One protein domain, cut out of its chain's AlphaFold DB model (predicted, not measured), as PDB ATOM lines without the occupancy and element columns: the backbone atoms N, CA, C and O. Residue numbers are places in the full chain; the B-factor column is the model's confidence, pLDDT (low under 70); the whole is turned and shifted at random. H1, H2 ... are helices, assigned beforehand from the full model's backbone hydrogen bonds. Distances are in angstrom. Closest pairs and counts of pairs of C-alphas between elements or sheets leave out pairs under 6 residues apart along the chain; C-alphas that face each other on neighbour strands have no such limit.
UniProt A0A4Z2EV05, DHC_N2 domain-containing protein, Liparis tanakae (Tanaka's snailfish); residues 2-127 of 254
ATOM      1  N   GLU A   2       9.505  41.629 -44.893       68.62
ATOM      2  CA  GLU A   2      10.867  41.492 -45.459       68.62
ATOM      3  C   GLU A   2      11.945  41.017 -44.468       68.62
ATOM      4  O   GLU A   2      12.774  40.183 -44.817       68.62
ATOM      5  N   LEU A   3      11.893  41.454 -43.204       78.06
ATOM      6  CA  LEU A   3      12.835  41.013 -42.158       78.06
ATOM      7  C   LEU A   3      12.820  39.491 -41.924       78.06
ATOM      8  O   LEU A   3      13.865  38.894 -41.676       78.06
ATOM      9  N   SER A   4      11.655  38.844 -42.041       79.25
ATOM     10  CA  SER A   4      11.528  37.387 -41.895       79.25
ATOM     11  C   SER A   4      12.105  36.616 -43.084       79.25
ATOM     12  O   SER A   4      12.645  35.532 -42.889       79.25
ATOM     13  N   VAL A   5      12.029  37.176 -44.297       80.12
ATOM     14  CA  VAL A   5      12.632  36.575 -45.499       80.12
ATOM     15  C   VAL A   5      14.154  36.667 -45.419       80.12
ATOM     16  O   VAL A   5      14.831  35.654 -45.564       80.12
ATOM     17  N   LEU A   6      14.684  37.842 -45.062       85.12
ATOM     18  CA  LEU A   6      16.123  38.040 -44.878       85.12
ATOM     19  C   LEU A   6      16.697  37.114 -43.793       85.12
ATOM     20  O   LEU A   6      17.747  36.513 -43.989       85.12
ATOM     21  N   THR A   7      15.985  36.950 -42.674       88.56
ATOM     22  CA  THR A   7      16.407  36.042 -41.592       88.56
ATOM     23  C   THR A   7      16.460  34.588 -42.068       88.56
ATOM     24  O   THR A   7      17.414  33.875 -41.764       88.56
ATOM     25  N   ALA A   8      15.469  34.149 -42.850       86.69
ATOM     26  CA  ALA A   8      15.446  32.798 -43.406       86.69
ATOM     27  C   ALA A   8      16.578  32.564 -44.421       86.69
ATOM     28  O   ALA A   8      17.151  31.478 -44.466       86.69
ATOM     29  N   ASP A   9      16.924  33.566 -45.229       88.12
ATOM     30  CA  ASP A   9      17.998  33.436 -46.216       88.12
ATOM     31  C   ASP A   9      19.391  33.448 -45.575       88.12
ATOM     32  O   ASP A   9      20.256  32.682 -46.001       88.12
ATOM     33  N   VAL A  10      19.589  34.213 -44.495       92.50
ATOM     34  CA  VAL A  10      20.807  34.130 -43.668       92.50
ATOM     35  C   VAL A  10      20.955  32.729 -43.068       92.50
ATOM     36  O   VAL A  10      22.003  32.113 -43.222       92.50
ATOM     37  N   GLN A  11      19.885  32.163 -42.497       92.00
ATOM     38  CA  GLN A  11      19.915  30.800 -41.948       92.00
ATOM     39  C   GLN A  11      20.266  29.738 -42.999       92.00
ATOM     40  O   GLN A  11      21.008  28.800 -42.709       92.00
ATOM     41  N   LYS A  12      19.767  29.875 -44.234       91.12
ATOM     42  CA  LYS A  12      20.130  28.969 -45.336       91.12
ATOM     43  C   LYS A  12      21.598  29.100 -45.729       91.12
ATOM     44  O   LYS A  12      22.228  28.086 -46.031       91.12
ATOM     45  N   LEU A  13      22.132  30.322 -45.767       93.88
ATOM     46  CA  LEU A  13      23.546  30.564 -46.058       93.88
ATOM     47  C   LEU A  13      24.434  29.949 -44.977       93.88
ATOM     48  O   LEU A  13      25.353  29.206 -45.318       93.88
ATOM     49  N   ASP A  14      24.108  30.172 -43.706       95.31
ATOM     50  CA  ASP A  14      24.828  29.588 -42.572       95.31
ATOM     51  C   ASP A  14      24.798  28.057 -42.628       95.31
ATOM     52  O   ASP A  14      25.848  27.413 -42.592       95.31
ATOM     53  N   ALA A  15      23.620  27.463 -42.852       95.50
ATOM     54  CA  ALA A  15      23.486  26.016 -43.001       95.50
ATOM     55  C   ALA A  15      24.321  25.471 -44.176       95.50
ATOM     56  O   ALA A  15      24.922  24.398 -44.082       95.50
ATOM     57  N   ARG A  16      24.405  26.210 -45.290       95.44
ATOM     58  CA  ARG A  16      25.207  25.815 -46.458       95.44
ATOM     59  C   ARG A  16      26.710  25.925 -46.189       95.44
ATOM     60  O   ARG A  16      27.459  25.053 -46.630       95.44
ATOM     61  N   CYS A  17      27.151  26.947 -45.459       96.12
ATOM     62  CA  CYS A  17      28.533  27.078 -44.987       96.12
ATOM     63  C   CYS A  17      28.909  25.922 -44.051       96.12
ATOM     64  O   CYS A  17      29.964  25.307 -44.214       96.12
ATOM     65  N   GLU A  18      28.022  25.571 -43.121       97.38
ATOM     66  CA  GLU A  18      28.211  24.425 -42.233       97.38
ATOM     67  C   GLU A  18      28.284  23.094 -42.982       97.38
ATOM     68  O   GLU A  18      29.126  22.253 -42.660       97.38
ATOM     69  N   LEU A  19      27.450  22.904 -44.006       97.31
ATOM     70  CA  LEU A  19      27.482  21.704 -44.836       97.31
ATOM     71  C   LEU A  19      28.808  21.572 -45.601       97.31
ATOM     72  O   LEU A  19      29.373  20.481 -45.677       97.31
ATOM     73  N   TRP A  20      29.339  22.680 -46.125       97.62
ATOM     74  CA  TRP A  20      30.669  22.703 -46.737       97.62
ATOM     75  C   TRP A  20      31.775  22.359 -45.741       97.62
ATOM     76  O   TRP A  20      32.661  21.570 -46.071       97.62
ATOM     77  N   ALA A  21      31.708  22.906 -44.525       97.88
ATOM     78  CA  ALA A  21      32.664  22.594 -43.468       97.88
ATOM     79  C   ALA A  21      32.616  21.106 -43.085       97.88
ATOM     80  O   ALA A  21      33.660  20.463 -43.010       97.88
ATOM     81  N   LEU A  22      31.415  20.539 -42.928       97.81
ATOM     82  CA  LEU A  22      31.213  19.112 -42.668       97.81
ATOM     83  C   LEU A  22      31.799  18.240 -43.784       97.81
ATOM     84  O   LEU A  22      32.470  17.241 -43.512       97.81
ATOM     85  N   ARG A  23      31.557  18.607 -45.047       97.31
ATOM     86  CA  ARG A  23      32.111  17.883 -46.193       97.31
ATOM     87  C   ARG A  23      33.634  17.901 -46.148       97.31
ATOM     88  O   ARG A  23      34.227  16.834 -46.176       97.31
ATOM     89  N   ALA A  24      34.244  19.075 -45.999       97.50
ATOM     90  CA  ALA A  24      35.697  19.215 -45.942       97.50
ATOM     91  C   ALA A  24      36.324  18.442 -44.768       97.50
ATOM     92  O   ALA A  24      37.313  17.733 -44.954       97.50
ATOM     93  N   GLU A  25      35.730  18.545 -43.574       97.88
ATOM     94  CA  GLU A  25      36.160  17.825 -42.370       97.88
ATOM     95  C   GLU A  25      36.108  16.308 -42.585       97.88
ATOM     96  O   GLU A  25      37.101  15.607 -42.376       97.88
ATOM     97  N   SER A  26      34.958  15.800 -43.037       97.62
ATOM     98  CA  SER A  26      34.757  14.365 -43.223       97.62
ATOM     99  C   SER A  26      35.646  13.802 -44.327       97.62
ATOM    100  O   SER A  26      36.245  12.751 -44.121       97.62
ATOM    101  N   THR A  27      35.799  14.487 -45.465       96.12
ATOM    102  CA  THR A  27      36.668  14.019 -46.557       96.12
ATOM    103  C   THR A  27      38.130  13.992 -46.145       96.12
ATOM    104  O   THR A  27      38.781  12.972 -46.334       96.12
ATOM    105  N   ALA A  28      38.628  15.050 -45.496       97.31
ATOM    106  CA  ALA A  28      40.013  15.083 -45.034       97.31
ATOM    107  C   ALA A  28      40.300  13.961 -44.026       97.31
ATOM    108  O   ALA A  28      41.352  13.321 -44.080       97.31
ATOM    109  N   TRP A  29      39.355  13.692 -43.122       97.56
ATOM    110  CA  TRP A  29      39.494  12.598 -42.169       97.56
ATOM    111  C   TRP A  29      39.417  11.226 -42.847       97.56
ATOM    112  O   TRP A  29      40.223  10.353 -42.531       97.56
ATOM    113  N   MET A  30      38.484  11.026 -43.787       95.06
ATOM    114  CA  MET A  30      38.366   9.784 -44.560       95.06
ATOM    115  C   MET A  30      39.659   9.485 -45.322       95.06
ATOM    116  O   MET A  30      40.168   8.372 -45.218       95.06
ATOM    117  N   ASP A  31      40.237  10.481 -45.995       94.44
ATOM    118  CA  ASP A  31      41.491  10.329 -46.737       94.44
ATOM    119  C   ASP A  31      42.641   9.904 -45.816       94.44
ATOM    120  O   ASP A  31      43.381   8.971 -46.129       94.44
ATOM    121  N   GLN A  32      42.775  10.541 -44.648       95.06
ATOM    122  CA  GLN A  32      43.784  10.166 -43.651       95.06
ATOM    123  C   GLN A  32      43.561   8.748 -43.126       95.06
ATOM    124  O   GLN A  32      44.503   7.962 -43.010       95.06
ATOM    125  N   TRP A  33      42.312   8.409 -42.825       94.69
ATOM    126  CA  TRP A  33      41.949   7.108 -42.291       94.69
ATOM    127  C   TRP A  33      42.199   5.979 -43.298       94.69
ATOM    128  O   TRP A  33      42.688   4.914 -42.928       94.69
ATOM    129  N   GLU A  34      41.955   6.220 -44.586       92.31
ATOM    130  CA  GLU A  34      42.233   5.261 -45.657       92.31
ATOM    131  C   GLU A  34      43.739   5.009 -45.880       92.31
ATOM    132  O   GLU A  34      44.125   3.990 -46.470       92.31
ATOM    133  N   GLN A  35      44.614   5.895 -45.395       93.38
ATOM    134  CA  GLN A  35      46.067   5.694 -45.426       93.38
ATOM    135  C   GLN A  35      46.597   4.831 -44.278       93.38
ATOM    136  O   GLN A  35      47.747   4.389 -44.354       93.38
ATOM    137  N   LEU A  36      45.787   4.571 -43.248       92.50
ATOM    138  CA  LEU A  36      46.178   3.728 -42.124       92.50
ATOM    139  C   LEU A  36      46.337   2.267 -42.549       92.50
ATOM    140  O   LEU A  36      45.668   1.770 -43.465       92.50
ATOM    141  N   LEU A  37      47.213   1.563 -41.834       89.38
ATOM    142  CA  LEU A  37      47.319   0.114 -41.939       89.38
ATOM    143  C   LEU A  37      46.073  -0.544 -41.360       89.38
ATOM    144  O   LEU A  37      45.555  -0.106 -40.334       89.38
ATOM    145  N   LEU A  38      45.640  -1.654 -41.953       85.69
ATOM    146  CA  LEU A  38      44.486  -2.413 -41.475       85.69
ATOM    147  C   LEU A  38      44.619  -2.821 -39.995       85.69
ATOM    148  O   LEU A  38      43.618  -2.868 -39.284       85.69
ATOM    149  N   SER A  39      45.845  -3.079 -39.528       85.06
ATOM    150  CA  SER A  39      46.167  -3.407 -38.132       85.06
ATOM    151  C   SER A  39      46.056  -2.219 -37.168       85.06
ATOM    152  O   SER A  39      45.863  -2.423 -35.974       85.06
ATOM    153  N   GLN A  40      46.171  -0.987 -37.668       89.31
ATOM    154  CA  GLN A  40      46.102   0.249 -36.878       89.31
ATOM    155  C   GLN A  40      44.691   0.847 -36.844       89.31
ATOM    156  O   GLN A  40      44.402   1.739 -36.047       89.31
ATOM    157  N   VAL A  41      43.808   0.383 -37.725       89.31
ATOM    158  CA  VAL A  41      42.461   0.927 -37.869       89.31
ATOM    159  C   VAL A  41      41.602   0.571 -36.668       89.31
ATOM    160  O   VAL A  41      41.362  -0.601 -36.375       89.31
ATOM    161  N   VAL A  42      41.042   1.601 -36.042       91.44
ATOM    162  CA  VAL A  42      40.020   1.466 -35.006       91.44
ATOM    163  C   VAL A  42      38.648   1.696 -35.640       91.44
ATOM    164  O   VAL A  42      38.205   2.830 -35.825       91.44
ATOM    165  N   VAL A  43      37.956   0.612 -35.992       91.50
ATOM    166  CA  VAL A  43      36.643   0.676 -36.665       91.50
ATOM    167  C   VAL A  43      35.594   1.426 -35.838       91.50
ATOM    168  O   VAL A  43      34.809   2.190 -36.397       91.50
ATOM    169  N   SER A  44      35.589   1.261 -34.513       93.62
ATOM    170  CA  SER A  44      34.637   1.945 -33.626       93.62
ATOM    171  C   SER A  44      34.794   3.468 -33.649       93.62
ATOM    172  O   SER A  44      33.801   4.191 -33.581       93.62
ATOM    173  N   GLN A  45      36.022   3.970 -33.821       95.00
ATOM    174  CA  GLN A  45      36.285   5.398 -33.987       95.00
ATOM    175  C   GLN A  45      35.653   5.921 -35.282       95.00
ATOM    176  O   GLN A  45      34.968   6.942 -35.267       95.00
ATOM    177  N   ALA A  46      35.837   5.196 -36.389       94.75
ATOM    178  CA  ALA A  46      35.240   5.552 -37.672       94.75
ATOM    179  C   ALA A  46      33.706   5.553 -37.599       94.75
ATOM    180  O   ALA A  46      33.071   6.501 -38.052       94.75
ATOM    181  N   GLN A  47      33.110   4.536 -36.966       95.00
ATOM    182  CA  GLN A  47      31.662   4.470 -36.739       95.00
ATOM    183  C   GLN A  47      31.154   5.666 -35.923       95.00
ATOM    184  O   GLN A  47      30.160   6.277 -36.306       95.00
ATOM    185  N   GLY A  48      31.854   6.040 -34.847       97.00
ATOM    186  CA  GLY A  48      31.499   7.204 -34.031       97.00
ATOM    187  C   GLY A  48      31.533   8.520 -34.813       97.00
ATOM    188  O   GLY A  48      30.605   9.324 -34.707       97.00
ATOM    189  N   ASN A  49      32.562   8.724 -35.640       97.38
ATOM    190  CA  ASN A  49      32.662   9.904 -36.504       97.38
ATOM    191  C   ASN A  49      31.552   9.934 -37.562       97.38
ATOM    192  O   ASN A  49      30.895  10.960 -37.724       97.38
ATOM    193  N   ILE A  50      31.279   8.803 -38.221       97.00
ATOM    194  CA  ILE A  50      30.190   8.685 -39.199       97.00
ATOM    195  C   ILE A  50      28.844   9.043 -38.571       97.00
ATOM    196  O   ILE A  50      28.093   9.807 -39.173       97.00
ATOM    197  N   SER A  51      28.530   8.510 -37.386       97.25
ATOM    198  CA  SER A  51      27.272   8.814 -36.697       97.25
ATOM    199  C   SER A  51      27.144  10.310 -36.423       97.25
ATOM    200  O   SER A  51      26.139  10.909 -36.794       97.25
ATOM    201  N   ARG A  52      28.205  10.937 -35.896       98.00
ATOM    202  CA  ARG A  52      28.241  12.384 -35.638       98.00
ATOM    203  C   ARG A  52      28.021  13.207 -36.909       98.00
ATOM    204  O   ARG A  52      27.245  14.157 -36.911       98.00
ATOM    205  N   TRP A  53      28.695  12.855 -38.001       98.38
ATOM    206  CA  TRP A  53      28.556  13.561 -39.274       98.38
ATOM    207  C   TRP A  53      27.177  13.368 -39.901       98.38
ATOM    208  O   TRP A  53      26.617  14.322 -40.436       98.38
ATOM    209  N   LYS A  54      26.599  12.166 -39.801       97.06
ATOM    210  CA  LYS A  54      25.230  11.891 -40.254       97.06
ATOM    211  C   LYS A  54      24.201  12.676 -39.448       97.06
ATOM    212  O   LYS A  54      23.311  13.266 -40.046       97.06
ATOM    213  N   GLU A  55      24.341  12.732 -38.126       97.19
ATOM    214  CA  GLU A  55      23.485  13.552 -37.261       97.19
ATOM    215  C   GLU A  55      23.569  15.036 -37.633       97.19
ATOM    216  O   GLU A  55      22.538  15.686 -37.790       97.19
ATOM    217  N   ARG A  56      24.781  15.553 -37.879       96.88
ATOM    218  CA  ARG A  56      24.976  16.937 -38.330       96.88
ATOM    219  C   ARG A  56      24.382  17.196 -39.719       96.88
ATOM    220  O   ARG A  56      23.751  18.224 -39.938       96.88
ATOM    221  N   ALA A  57      24.533  16.272 -40.666       95.94
ATOM    222  CA  ALA A  57      23.897  16.390 -41.979       95.94
ATOM    223  C   ALA A  57      22.360  16.385 -41.867       95.94
ATOM    224  O   ALA A  57      21.688  17.178 -42.527       95.94
ATOM    225  N   LEU A  58      21.805  15.541 -40.991       94.88
ATOM    226  CA  LEU A  58      20.369  15.475 -40.715       94.88
ATOM    227  C   LEU A  58      19.842  16.763 -40.074       94.88
ATOM    228  O   LEU A  58      18.772  17.226 -40.464       94.88
ATOM    229  N   SER A  59      20.579  17.380 -39.143       95.56
ATOM    230  CA  SER A  59      20.161  18.662 -38.565       95.56
ATOM    231  C   SER A  59      20.118  19.770 -39.619       95.56
ATOM    232  O   SER A  59      19.176  20.562 -39.641       95.56
ATOM    233  N   LEU A  60      21.081  19.791 -40.549       95.06
ATOM    234  CA  LEU A  60      21.125  20.761 -41.650       95.06
ATOM    235  C   LEU A  60      19.999  20.550 -42.677       95.06
ATOM    236  O   LEU A  60      19.509  21.518 -43.260       95.06
ATOM    237  N   ALA A  61      19.525  19.312 -42.851       93.81
ATOM    238  CA  ALA A  61      18.405  18.982 -43.737       93.81
ATOM    239  C   ALA A  61      17.058  19.593 -43.299       93.81
ATOM    240  O   ALA A  61      16.112  19.609 -44.083       93.81
ATOM    241  N   SER A  62      16.955  20.107 -42.066       92.75
ATOM    242  CA  SER A  62      15.771  20.851 -41.607       92.75
ATOM    243  C   SER A  62      15.686  22.275 -42.175       92.75
ATOM    244  O   SER A  62      14.599  22.848 -42.231       92.75
ATOM    245  N   VAL A  63      16.819  22.835 -42.619       93.81
ATOM    246  CA  VAL A  63      16.941  24.206 -43.149       93.81
ATOM    247  C   VAL A  63      17.213  24.198 -44.655       93.81
ATOM    248  O   VAL A  63      16.723  25.055 -45.394       93.81
ATOM    249  N   ILE A  64      17.993  23.225 -45.129       92.38
ATOM    250  CA  ILE A  64      18.371  23.071 -46.535       92.38
ATOM    251  C   ILE A  64      17.321  22.211 -47.261       92.38
ATOM    252  O   ILE A  64      16.912  21.181 -46.727       92.38
ATOM    253  N   PRO A  65      16.906  22.564 -48.494       91.81
ATOM    254  CA  PRO A  65      16.010  21.727 -49.287       91.81
ATOM    255  C   PRO A  65      16.542  20.299 -49.467       91.81
ATOM    256  O   PRO A  65      17.712  20.092 -49.781       91.81
ATOM    257  N   THR A  66      15.664  19.306 -49.363       88.62
ATOM    258  CA  THR A  66      16.015  17.877 -49.472       88.62
ATOM    259  C   THR A  66      16.636  17.487 -50.815       88.62
ATOM    260  O   THR A  66      17.391  16.520 -50.883       88.62
ATOM    261  N   HIS A  67      16.346  18.236 -51.881       90.31
ATOM    262  CA  HIS A  67      16.903  18.034 -53.222       90.31
ATOM    263  C   HIS A  67      18.183  18.839 -53.484       90.31
ATOM    264  O   HIS A  67      18.647  18.893 -54.622       90.31
ATOM    265  N   ASP A  68      18.755  19.485 -52.465       94.81
ATOM    266  CA  ASP A  68      20.030  20.173 -52.619       94.81
ATOM    267  C   ASP A  68      21.146  19.173 -52.966       94.81
ATOM    268  O   ASP A  68      21.360  18.168 -52.283       94.81
ATOM    269  N   ALA A  69      21.865  19.464 -54.051       94.75
ATOM    270  CA  ALA A  69      22.885  18.574 -54.590       94.75
ATOM    271  C   ALA A  69      24.053  18.351 -53.619       94.75
ATOM    272  O   ALA A  69      24.579  17.243 -53.548       94.75
ATOM    273  N   LEU A  70      24.451  19.374 -52.851       94.56
ATOM    274  CA  LEU A  70      25.555  19.258 -51.898       94.56
ATOM    275  C   LEU A  70      25.150  18.380 -50.710       94.56
ATOM    276  O   LEU A  70      25.952  17.567 -50.247       94.56
ATOM    277  N   LEU A  71      23.909  18.517 -50.235       95.31
ATOM    278  CA  LEU A  71      23.387  17.703 -49.137       95.31
ATOM    279  C   LEU A  71      23.271  16.231 -49.543       95.31
ATOM    280  O   LEU A  71      23.688  15.350 -48.786       95.31
ATOM    281  N   GLN A  72      22.749  15.970 -50.744       96.00
ATOM    282  CA  GLN A  72      22.640  14.623 -51.307       96.00
ATOM    283  C   GLN A  72      24.015  13.981 -51.515       96.00
ATOM    284  O   GLN A  72      24.229  12.853 -51.074       96.00
ATOM    285  N   ASP A  73      24.967  14.705 -52.108       96.00
ATOM    286  CA  ASP A  73      26.336  14.220 -52.318       96.00
ATOM    287  C   ASP A  73      27.055  13.924 -50.994       96.00
ATOM    288  O   ASP A  73      27.652  12.858 -50.824       96.00
ATOM    289  N   THR A  74      26.931  14.819 -50.009       96.19
ATOM    290  CA  THR A  74      27.544  14.630 -48.685       96.19
ATOM    291  C   THR A  74      26.940  13.416 -47.982       96.19
ATOM    292  O   THR A  74      27.663  12.545 -47.499       96.19
ATOM    293  N   SER A  75      25.611  13.301 -47.983       95.12
ATOM    294  CA  SER A  75      24.903  12.170 -47.371       95.12
ATOM    295  C   SER A  75      25.233  10.845 -48.061       95.12
ATOM    296  O   SER A  75      25.489   9.843 -47.389       95.12
ATOM    297  N   GLY A  76      25.285  10.839 -49.396       95.19
ATOM    298  CA  GLY A  76      25.683   9.683 -50.198       95.19
ATOM    299  C   GLY A  76      27.117   9.243 -49.901       95.19
ATOM    300  O   GLY A  76      27.362   8.057 -49.672       95.19
ATOM    301  N   THR A  77      28.047  10.194 -49.801       94.75
ATOM    302  CA  THR A  77      29.446   9.935 -49.428       94.75
ATOM    303  C   THR A  77      29.549   9.313 -48.034       94.75
ATOM    304  O   THR A  77      30.171   8.260 -47.870       94.75
ATOM    305  N   LEU A  78      28.881   9.900 -47.036       96.19
ATOM    306  CA  LEU A  78      28.857   9.379 -45.665       96.19
ATOM    307  C   LEU A  78      28.222   7.986 -45.587       96.19
ATOM    308  O   LEU A  78      28.677   7.135 -44.821       96.19
ATOM    309  N   GLN A  79      27.181   7.722 -46.380       94.69
ATOM    310  CA  GLN A  79      26.551   6.407 -46.447       94.69
ATOM    311  C   GLN A  79      27.470   5.370 -47.100       94.69
ATOM    312  O   GLN A  79      27.631   4.277 -46.558       94.69
ATOM    313  N   SER A  80      28.116   5.717 -48.213       91.25
ATOM    314  CA  SER A  80      29.106   4.864 -48.875       91.25
ATOM    315  C   SER A  80      30.261   4.522 -47.931       91.25
ATOM    316  O   SER A  80      30.614   3.354 -47.756       91.25
ATOM    317  N   PHE A  81      30.804   5.521 -47.231       91.94
ATOM    318  CA  PHE A  81      31.843   5.298 -46.232       91.94
ATOM    319  C   PHE A  81      31.355   4.436 -45.063       91.94
ATOM    320  O   PHE A  81      32.045   3.502 -44.668       91.94
ATOM    321  N   SER A  82      30.131   4.651 -44.575       92.75
ATOM    322  CA  SER A  82      29.504   3.799 -43.557       92.75
ATOM    323  C   SER A  82      29.474   2.325 -43.967       92.75
ATOM    324  O   SER A  82      29.793   1.459 -43.150       92.75
ATOM    325  N   CYS A  83      29.132   2.029 -45.224       88.19
ATOM    326  CA  CYS A  83      29.156   0.668 -45.759       88.19
ATOM    327  C   CYS A  83      30.584   0.097 -45.796       88.19
ATOM    328  O   CYS A  83      30.796  -1.048 -45.394       88.19
ATOM    329  N   ARG A  84      31.577   0.897 -46.210       86.62
ATOM    330  CA  ARG A  84      33.003   0.509 -46.225       86.62
ATOM    331  C   ARG A  84      33.583   0.290 -44.819       86.62
ATOM    332  O   ARG A  84      34.388  -0.612 -44.607       86.62
ATOM    333  N   VAL A  85      33.151   1.054 -43.821       90.56
ATOM    334  CA  VAL A  85      33.574   0.854 -42.427       90.56
ATOM    335  C   VAL A  85      32.950  -0.411 -41.838       90.56
ATOM    336  O   VAL A  85      33.649  -1.209 -41.214       90.56
ATOM    337  N   ALA A  86      31.655  -0.649 -42.076       87.50
ATOM    338  CA  ALA A  86      31.004  -1.900 -41.682       87.50
ATOM    339  C   ALA A  86      31.687  -3.113 -42.335       87.50
ATOM    340  O   ALA A  86      31.904  -4.140 -41.693       87.50
ATOM    341  N   PHE A  87      32.109  -2.957 -43.586       84.06
ATOM    342  CA  PHE A  87      32.895  -3.946 -44.301       84.06
ATOM    343  C   PHE A  87      34.223  -4.287 -43.600       84.06
ATOM    344  O   PHE A  87      34.516  -5.461 -43.371       84.06
ATOM    345  N   LEU A  88      34.992  -3.282 -43.176       87.50
ATOM    346  CA  LEU A  88      36.241  -3.501 -42.438       87.50
ATOM    347  C   LEU A  88      36.036  -4.130 -41.069       87.50
ATOM    348  O   LEU A  88      36.853  -4.946 -40.651       87.50
ATOM    349  N   SER A  89      34.932  -3.801 -40.398       87.88
ATOM    350  CA  SER A  89      34.582  -4.419 -39.117       87.88
ATOM    351  C   SER A  89      34.507  -5.946 -39.215       87.88
ATOM    352  O   SER A  89      35.012  -6.653 -38.346       87.88
ATOM    353  N   ALA A  90      33.942  -6.457 -40.313       84.69
ATOM    354  CA  ALA A  90      33.825  -7.887 -40.553       84.69
ATOM    355  C   ALA A  90      35.197  -8.520 -40.832       84.69
ATOM    356  O   ALA A  90      35.478  -9.621 -40.359       84.69
ATOM    357  N   LEU A  91      36.063  -7.797 -41.549       84.00
ATOM    358  CA  LEU A  91      37.413  -8.241 -41.893       84.00
ATOM    359  C   LEU A  91      38.398  -8.228 -40.718       84.00
ATOM    360  O   LEU A  91      39.342  -9.011 -40.710       84.00
ATOM    361  N   GLN A  92      38.168  -7.399 -39.704       85.19
ATOM    362  CA  GLN A  92      38.943  -7.423 -38.461       85.19
ATOM    363  C   GLN A  92      38.479  -8.509 -37.475       85.19
ATOM    364  O   GLN A  92      38.984  -8.589 -36.356       85.19
ATOM    365  N   SER A  93      37.528  -9.369 -37.860       84.38
ATOM    366  CA  SER A  93      37.071 -10.454 -36.994       84.38
ATOM    367  C   SER A  93      38.213 -11.430 -36.670       84.38
ATOM    368  O   SER A  93      38.831 -11.970 -37.593       84.38
ATOM    369  N   PRO A  94      38.440 -11.772 -35.385       85.88
ATOM    370  CA  PRO A  94      39.460 -12.751 -35.000       85.88
ATOM    371  C   PRO A  94      39.146 -14.171 -35.505       85.88
ATOM    372  O   PRO A  94      40.006 -15.048 -35.492       85.88
ATOM    373  N   SER A  95      37.917 -14.417 -35.972       89.19
ATOM    374  CA  SER A  95      37.521 -15.682 -36.596       89.19
ATOM    375  C   SER A  95      38.140 -15.876 -37.988       89.19
ATOM    376  O   SER A  95      38.187 -17.002 -38.497       89.19
ATOM    377  N   LEU A  96      38.626 -14.805 -38.630       88.31
ATOM    378  CA  LEU A  96      39.277 -14.882 -39.934       88.31
ATOM    379  C   LEU A  96      40.703 -15.433 -39.807       88.31
ATOM    380  O   LEU A  96      41.587 -14.830 -39.213       88.31
ATOM    381  N   LYS A  97      40.933 -16.600 -40.414       87.25
ATOM    382  CA  LYS A  97      42.237 -17.259 -40.519       87.25
ATOM    383  C   LYS A  97      42.830 -16.996 -41.902       87.25
ATOM    384  O   LYS A  97      42.110 -16.636 -42.832       87.25
ATOM    385  N   GLN A  98      44.119 -17.280 -42.082       84.25
ATOM    386  CA  GLN A  98      44.830 -17.081 -43.354       84.25
ATOM    387  C   GLN A  98      44.107 -17.688 -44.573       84.25
ATOM    388  O   GLN A  98      44.096 -17.089 -45.644       84.25
ATOM    389  N   ARG A  99      43.460 -18.855 -44.428       85.38
ATOM    390  CA  ARG A  99      42.680 -19.464 -45.523       85.38
ATOM    391  C   ARG A  99      41.513 -18.583 -45.985       85.38
ATOM    392  O   ARG A  99      41.294 -18.465 -47.179       85.38
ATOM    393  N   HIS A 100      40.826 -17.916 -45.057       88.56
ATOM    394  CA  HIS A 100      39.697 -17.041 -45.376       88.56
ATOM    395  C   HIS A 100      40.190 -15.816 -46.136       88.56
ATOM    396  O   HIS A 100      39.569 -15.401 -47.102       88.56
ATOM    397  N   TRP A 101      41.353 -15.289 -45.755       84.62
ATOM    398  CA  TRP A 101      42.009 -14.214 -46.491       84.62
ATOM    399  C   TRP A 101      42.420 -14.628 -47.906       84.62
ATOM    400  O   TRP A 101      42.181 -13.876 -48.847       84.62
ATOM    401  N   LYS A 102      42.949 -15.843 -48.094       83.88
ATOM    402  CA  LYS A 102      43.215 -16.391 -49.438       83.88
ATOM    403  C   LYS A 102      41.933 -16.501 -50.269       83.88
ATOM    404  O   LYS A 102      41.935 -16.124 -51.440       83.88
ATOM    405  N   ASP A 103      40.844 -16.956 -49.650       84.19
ATOM    406  CA  ASP A 103      39.530 -17.046 -50.289       84.19
ATOM    407  C   ASP A 103      38.942 -15.665 -50.599       84.19
ATOM    408  O   ASP A 103      38.193 -15.530 -51.559       84.19
ATOM    409  N   LEU A 104      39.255 -14.630 -49.822       83.06
ATOM    410  CA  LEU A 104      38.805 -13.259 -50.068       83.06
ATOM    411  C   LEU A 104      39.570 -12.603 -51.218       83.06
ATOM    412  O   LEU A 104      38.950 -12.042 -52.117       83.06
ATOM    413  N   LEU A 105      40.896 -12.734 -51.222       79.50
ATOM    414  CA  LEU A 105      41.783 -12.068 -52.178       79.50
ATOM    415  C   LEU A 105      42.052 -12.893 -53.449       79.50
ATOM    416  O   LEU A 105      43.017 -12.641 -54.163       79.50
ATOM    417  N   GLN A 106      41.222 -13.904 -53.734       74.56
ATOM    418  CA  GLN A 106      41.336 -14.759 -54.927       74.56
ATOM    419  C   GLN A 106      42.732 -15.378 -55.126       74.56
ATOM    420  O   GLN A 106      43.198 -15.541 -56.252       74.56
ATOM    421  N   GLY A 107      43.422 -15.722 -54.039       62.50
ATOM    422  CA  GLY A 107      44.766 -16.294 -54.121       62.50
ATOM    423  C   GLY A 107      45.888 -15.290 -54.404       62.50
ATOM    424  O   GLY A 107      47.043 -15.718 -54.469       62.50
ATOM    425  N   GLN A 108      45.618 -13.977 -54.480       67.00
ATOM    426  CA  GLN A 108      46.679 -13.008 -54.209       67.00
ATOM    427  C   GLN A 108      47.205 -13.303 -52.805       67.00
ATOM    428  O   GLN A 108      46.422 -13.483 -51.868       67.00
ATOM    429  N   LEU A 109      48.524 -13.449 -52.681       54.72
ATOM    430  CA  LEU A 109      49.177 -13.774 -51.419       54.72
ATOM    431  C   LEU A 109      48.860 -12.667 -50.408       54.72
ATOM    432  O   LEU A 109      49.540 -11.644 -50.368       54.72
ATOM    433  N   TYR A 110      47.817 -12.884 -49.602       62.38
ATOM    434  CA  TYR A 110      47.667 -12.200 -48.332       62.38
ATOM    435  C   TYR A 110      48.851 -12.637 -47.487       62.38
ATOM    436  O   TYR A 110      48.906 -13.771 -46.998       62.38
ATOM    437  N   ASP A 111      49.818 -11.744 -47.400       65.38
ATOM    438  CA  ASP A 111      50.883 -11.845 -46.438       65.38
ATOM    439  C   ASP A 111      50.402 -11.096 -45.188       65.38
ATOM    440  O   ASP A 111      50.263  -9.874 -45.249       65.38
ATOM    441  N   PRO A 112      50.063 -11.797 -44.091       59.22
ATOM    442  CA  PRO A 112      49.661 -11.147 -42.847       59.22
ATOM    443  C   PRO A 112      50.771 -10.258 -42.268       59.22
ATOM    444  O   PRO A 112      50.468  -9.402 -41.441       59.22
ATOM    445  N   GLU A 113      52.025 -10.437 -42.703       60.75
ATOM    446  CA  GLU A 113      53.148  -9.565 -42.349       60.75
ATOM    447  C   GLU A 113      53.281  -8.361 -43.292       60.75
ATOM    448  O   GLU A 113      53.930  -7.376 -42.939       60.75
ATOM    449  N   LYS A 114      52.633  -8.378 -44.468       68.75
ATOM    450  CA  LYS A 114      52.541  -7.175 -45.295       68.75
ATOM    451  C   LYS A 114      51.547  -6.209 -44.685       68.75
ATOM    452  O   LYS A 114      50.359  -6.484 -44.529       68.75
ATOM    453  N   GLU A 115      52.053  -5.019 -44.432       77.12
ATOM    454  CA  GLU A 115      51.300  -3.848 -44.027       77.12
ATOM    455  C   GLU A 115      50.313  -3.421 -45.134       77.12
ATOM    456  O   GLU A 115      50.626  -2.615 -46.009       77.12
ATOM    457  N   VAL A 116      49.105  -3.994 -45.125       82.06
ATOM    458  CA  VAL A 116      48.031  -3.625 -46.061       82.06
ATOM    459  C   VAL A 116      47.342  -2.357 -45.567       82.06
ATOM    460  O   VAL A 116      46.797  -2.329 -44.460       82.06
ATOM    461  N   LYS A 117      47.318  -1.315 -46.402       88.50
ATOM    462  CA  LYS A 117      46.537  -0.097 -46.139       88.50
ATOM    463  C   LYS A 117      45.051  -0.315 -46.410       88.50
ATOM    464  O   LYS A 117      44.679  -1.079 -47.302       88.50
ATOM    465  N   VAL A 118      44.195   0.429 -45.713       88.19
ATOM    466  CA  VAL A 118      42.743   0.416 -45.966       88.19
ATOM    467  C   VAL A 118      42.417   0.757 -47.415       88.19
ATOM    468  O   VAL A 118      41.673   0.022 -48.056       88.19
ATOM    469  N   SER A 119      43.005   1.825 -47.951       88.06
ATOM    470  CA  SER A 119      42.830   2.253 -49.346       88.06
ATOM    471  C   SER A 119      43.141   1.136 -50.342       88.06
ATOM    472  O   SER A 119      42.385   0.922 -51.287       88.06
ATOM    473  N   GLN A 120      44.208   0.367 -50.111       84.31
ATOM    474  CA  GLN A 120      44.562  -0.767 -50.966       84.31
ATOM    475  C   GLN A 120      43.484  -1.850 -50.918       84.31
ATOM    476  O   GLN A 120      43.042  -2.318 -51.965       84.31
ATOM    477  N   LEU A 121      43.012  -2.203 -49.722       81.69
ATOM    478  CA  LEU A 121      41.957  -3.200 -49.558       81.69
ATOM    479  C   LEU A 121      40.627  -2.746 -50.175       81.69
ATOM    480  O   LEU A 121      39.932  -3.554 -50.778       81.69
ATOM    481  N   MET A 122      40.298  -1.458 -50.062       78.56
ATOM    482  CA  MET A 122      39.093  -0.855 -50.642       78.56
ATOM    483  C   MET A 122      39.161  -0.717 -52.159       78.56
ATOM    484  O   MET A 122      38.129  -0.748 -52.823       78.56
ATOM    485  N   SER A 123      40.366  -0.553 -52.709       79.88
ATOM    486  CA  SER A 123      40.582  -0.502 -54.157       79.88
ATOM    487  C   SER A 123      40.438  -1.872 -54.814       79.88
ATOM    488  O   SER A 123      40.117  -1.966 -55.999       79.88
ATOM    489  N   GLN A 124      40.647  -2.945 -54.047       74.19
ATOM    490  CA  GLN A 124      40.287  -4.273 -54.500       74.19
ATOM    491  C   GLN A 124      38.765  -4.311 -54.543       74.19
ATOM    492  O   GLN A 124      38.104  -4.094 -53.533       74.19
ATOM    493  N   GLN A 125      38.205  -4.525 -55.729       68.94
ATOM    494  CA  GLN A 125      36.767  -4.551 -55.979       68.94
ATOM    495  C   GLN A 125      36.149  -5.814 -55.353       68.94
ATOM    496  O   GLN A 125      35.717  -6.741 -56.038       68.94
ATOM    497  N   LEU A 126      36.205  -5.896 -54.025       72.25
ATOM    498  CA  LEU A 126      35.822  -7.060 -53.260       72.25
ATOM    499  C   LEU A 126      34.293  -7.105 -53.189       72.25
ATOM    500  O   LEU A 126      33.633  -6.178 -52.725       72.25
ATOM    501  N   ASP A 127      33.726  -8.208 -53.660       79.88
ATOM    502  CA  ASP A 127      32.283  -8.428 -53.671       79.88
ATOM    503  C   ASP A 127      31.733  -8.576 -52.242       79.88
ATOM    504  O   ASP A 127      31.962  -9.592 -51.577       79.88
TER     505      ASP A 127
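What this domain is: This is residues 2 to 127 of the 254 residues of the protein "DHC_N2 domain-containing protein" of Liparis tanakae (Tanaka's snailfish) (UniProt A0A4Z2EV05). Three long helices, H1, H2 and H3, run lengthwise in an up-and-down bundle, and H1 is so long that its first residues, 2 to 7, stick out free beyond one end. At the other end are two short helices: H5 turns crosswise at the end of H1, and H4 sits farther out, touching no helix. The printed part has 126 residues with five named helices, in the order H1, H2, H3, H4, H5, and no named strand; the class is all helix. The whole is loose, with a radius of gyration of the C-alphas of 19.0 A, and a rod in outline, spanning 69 by 23 by 20 A.

Where its parts are: Begin with the longest helix, H1, residues 2 to 34: find C-alpha 2 at (10.867, 41.492, -45.459) and follow x rising and y falling to C-alpha 34 at (42.233, 5.261, -45.657), 47.9 A away. Next look at H2, residues 43 to 60, which covers 25.9 A, and at H3, residues 69 to 91, which covers 33.0 A. H4, residues 98 to 104, is 9.8 A long. H5, residues 118 to 123, is 8.5 A long and ends with C-alpha 123 at (40.582, -0.502, -54.157).

How they stand to each other: Start with the bundle of H1, H2 and H3, which is up and down, each helix running against the one before it. H1, with residues 15 to 26 alone, touches residues 53 to 60 of H2; look at the closest C-alphas, those of Ala 15 and Leu 60, 5.9 A apart. This pair is a helical hairpin, at a shallow tilt of 15 degrees, opposite ways. H2 and H3 form a second helical hairpin and touch at a shallow tilt of 19 degrees, opposite ways; their closest C-alphas, Val 43 and Ser 89, are 6.0 A apart. H1 and H3 only just touch, with 3 pairs of C-alphas within 8 A, the closest being Arg 23 and Thr 74 at 6.1 A; they run the same way at a shallow tilt of 30 degrees. Moving outward, residues 33 to 34 of H1 only just touch H5, also with 3 pairs within 8 A; the C-alphas of Glu 34 and Ser 119 are closest, at 4.8 A, and the lines are about perpendicular at 85 degrees. H4 is apart from H1, H2, H3 and H5. In each of the five helices every backbone O i to N i+4 pair is within hydrogen-bond range.

The domain as a whole: The two C-alphas farthest apart, those of Glu 2 and Arg 99, are 68.8 A from each other. The printed part has no cut. The link from H4 to H5, residues 105 to 117, is long; the other links are short. In the B-factor column you find a mean pLDDT of 88.5 for the printed part, with residue 2, residues 107 to 114 and residue 125 under 70 in this predicted model.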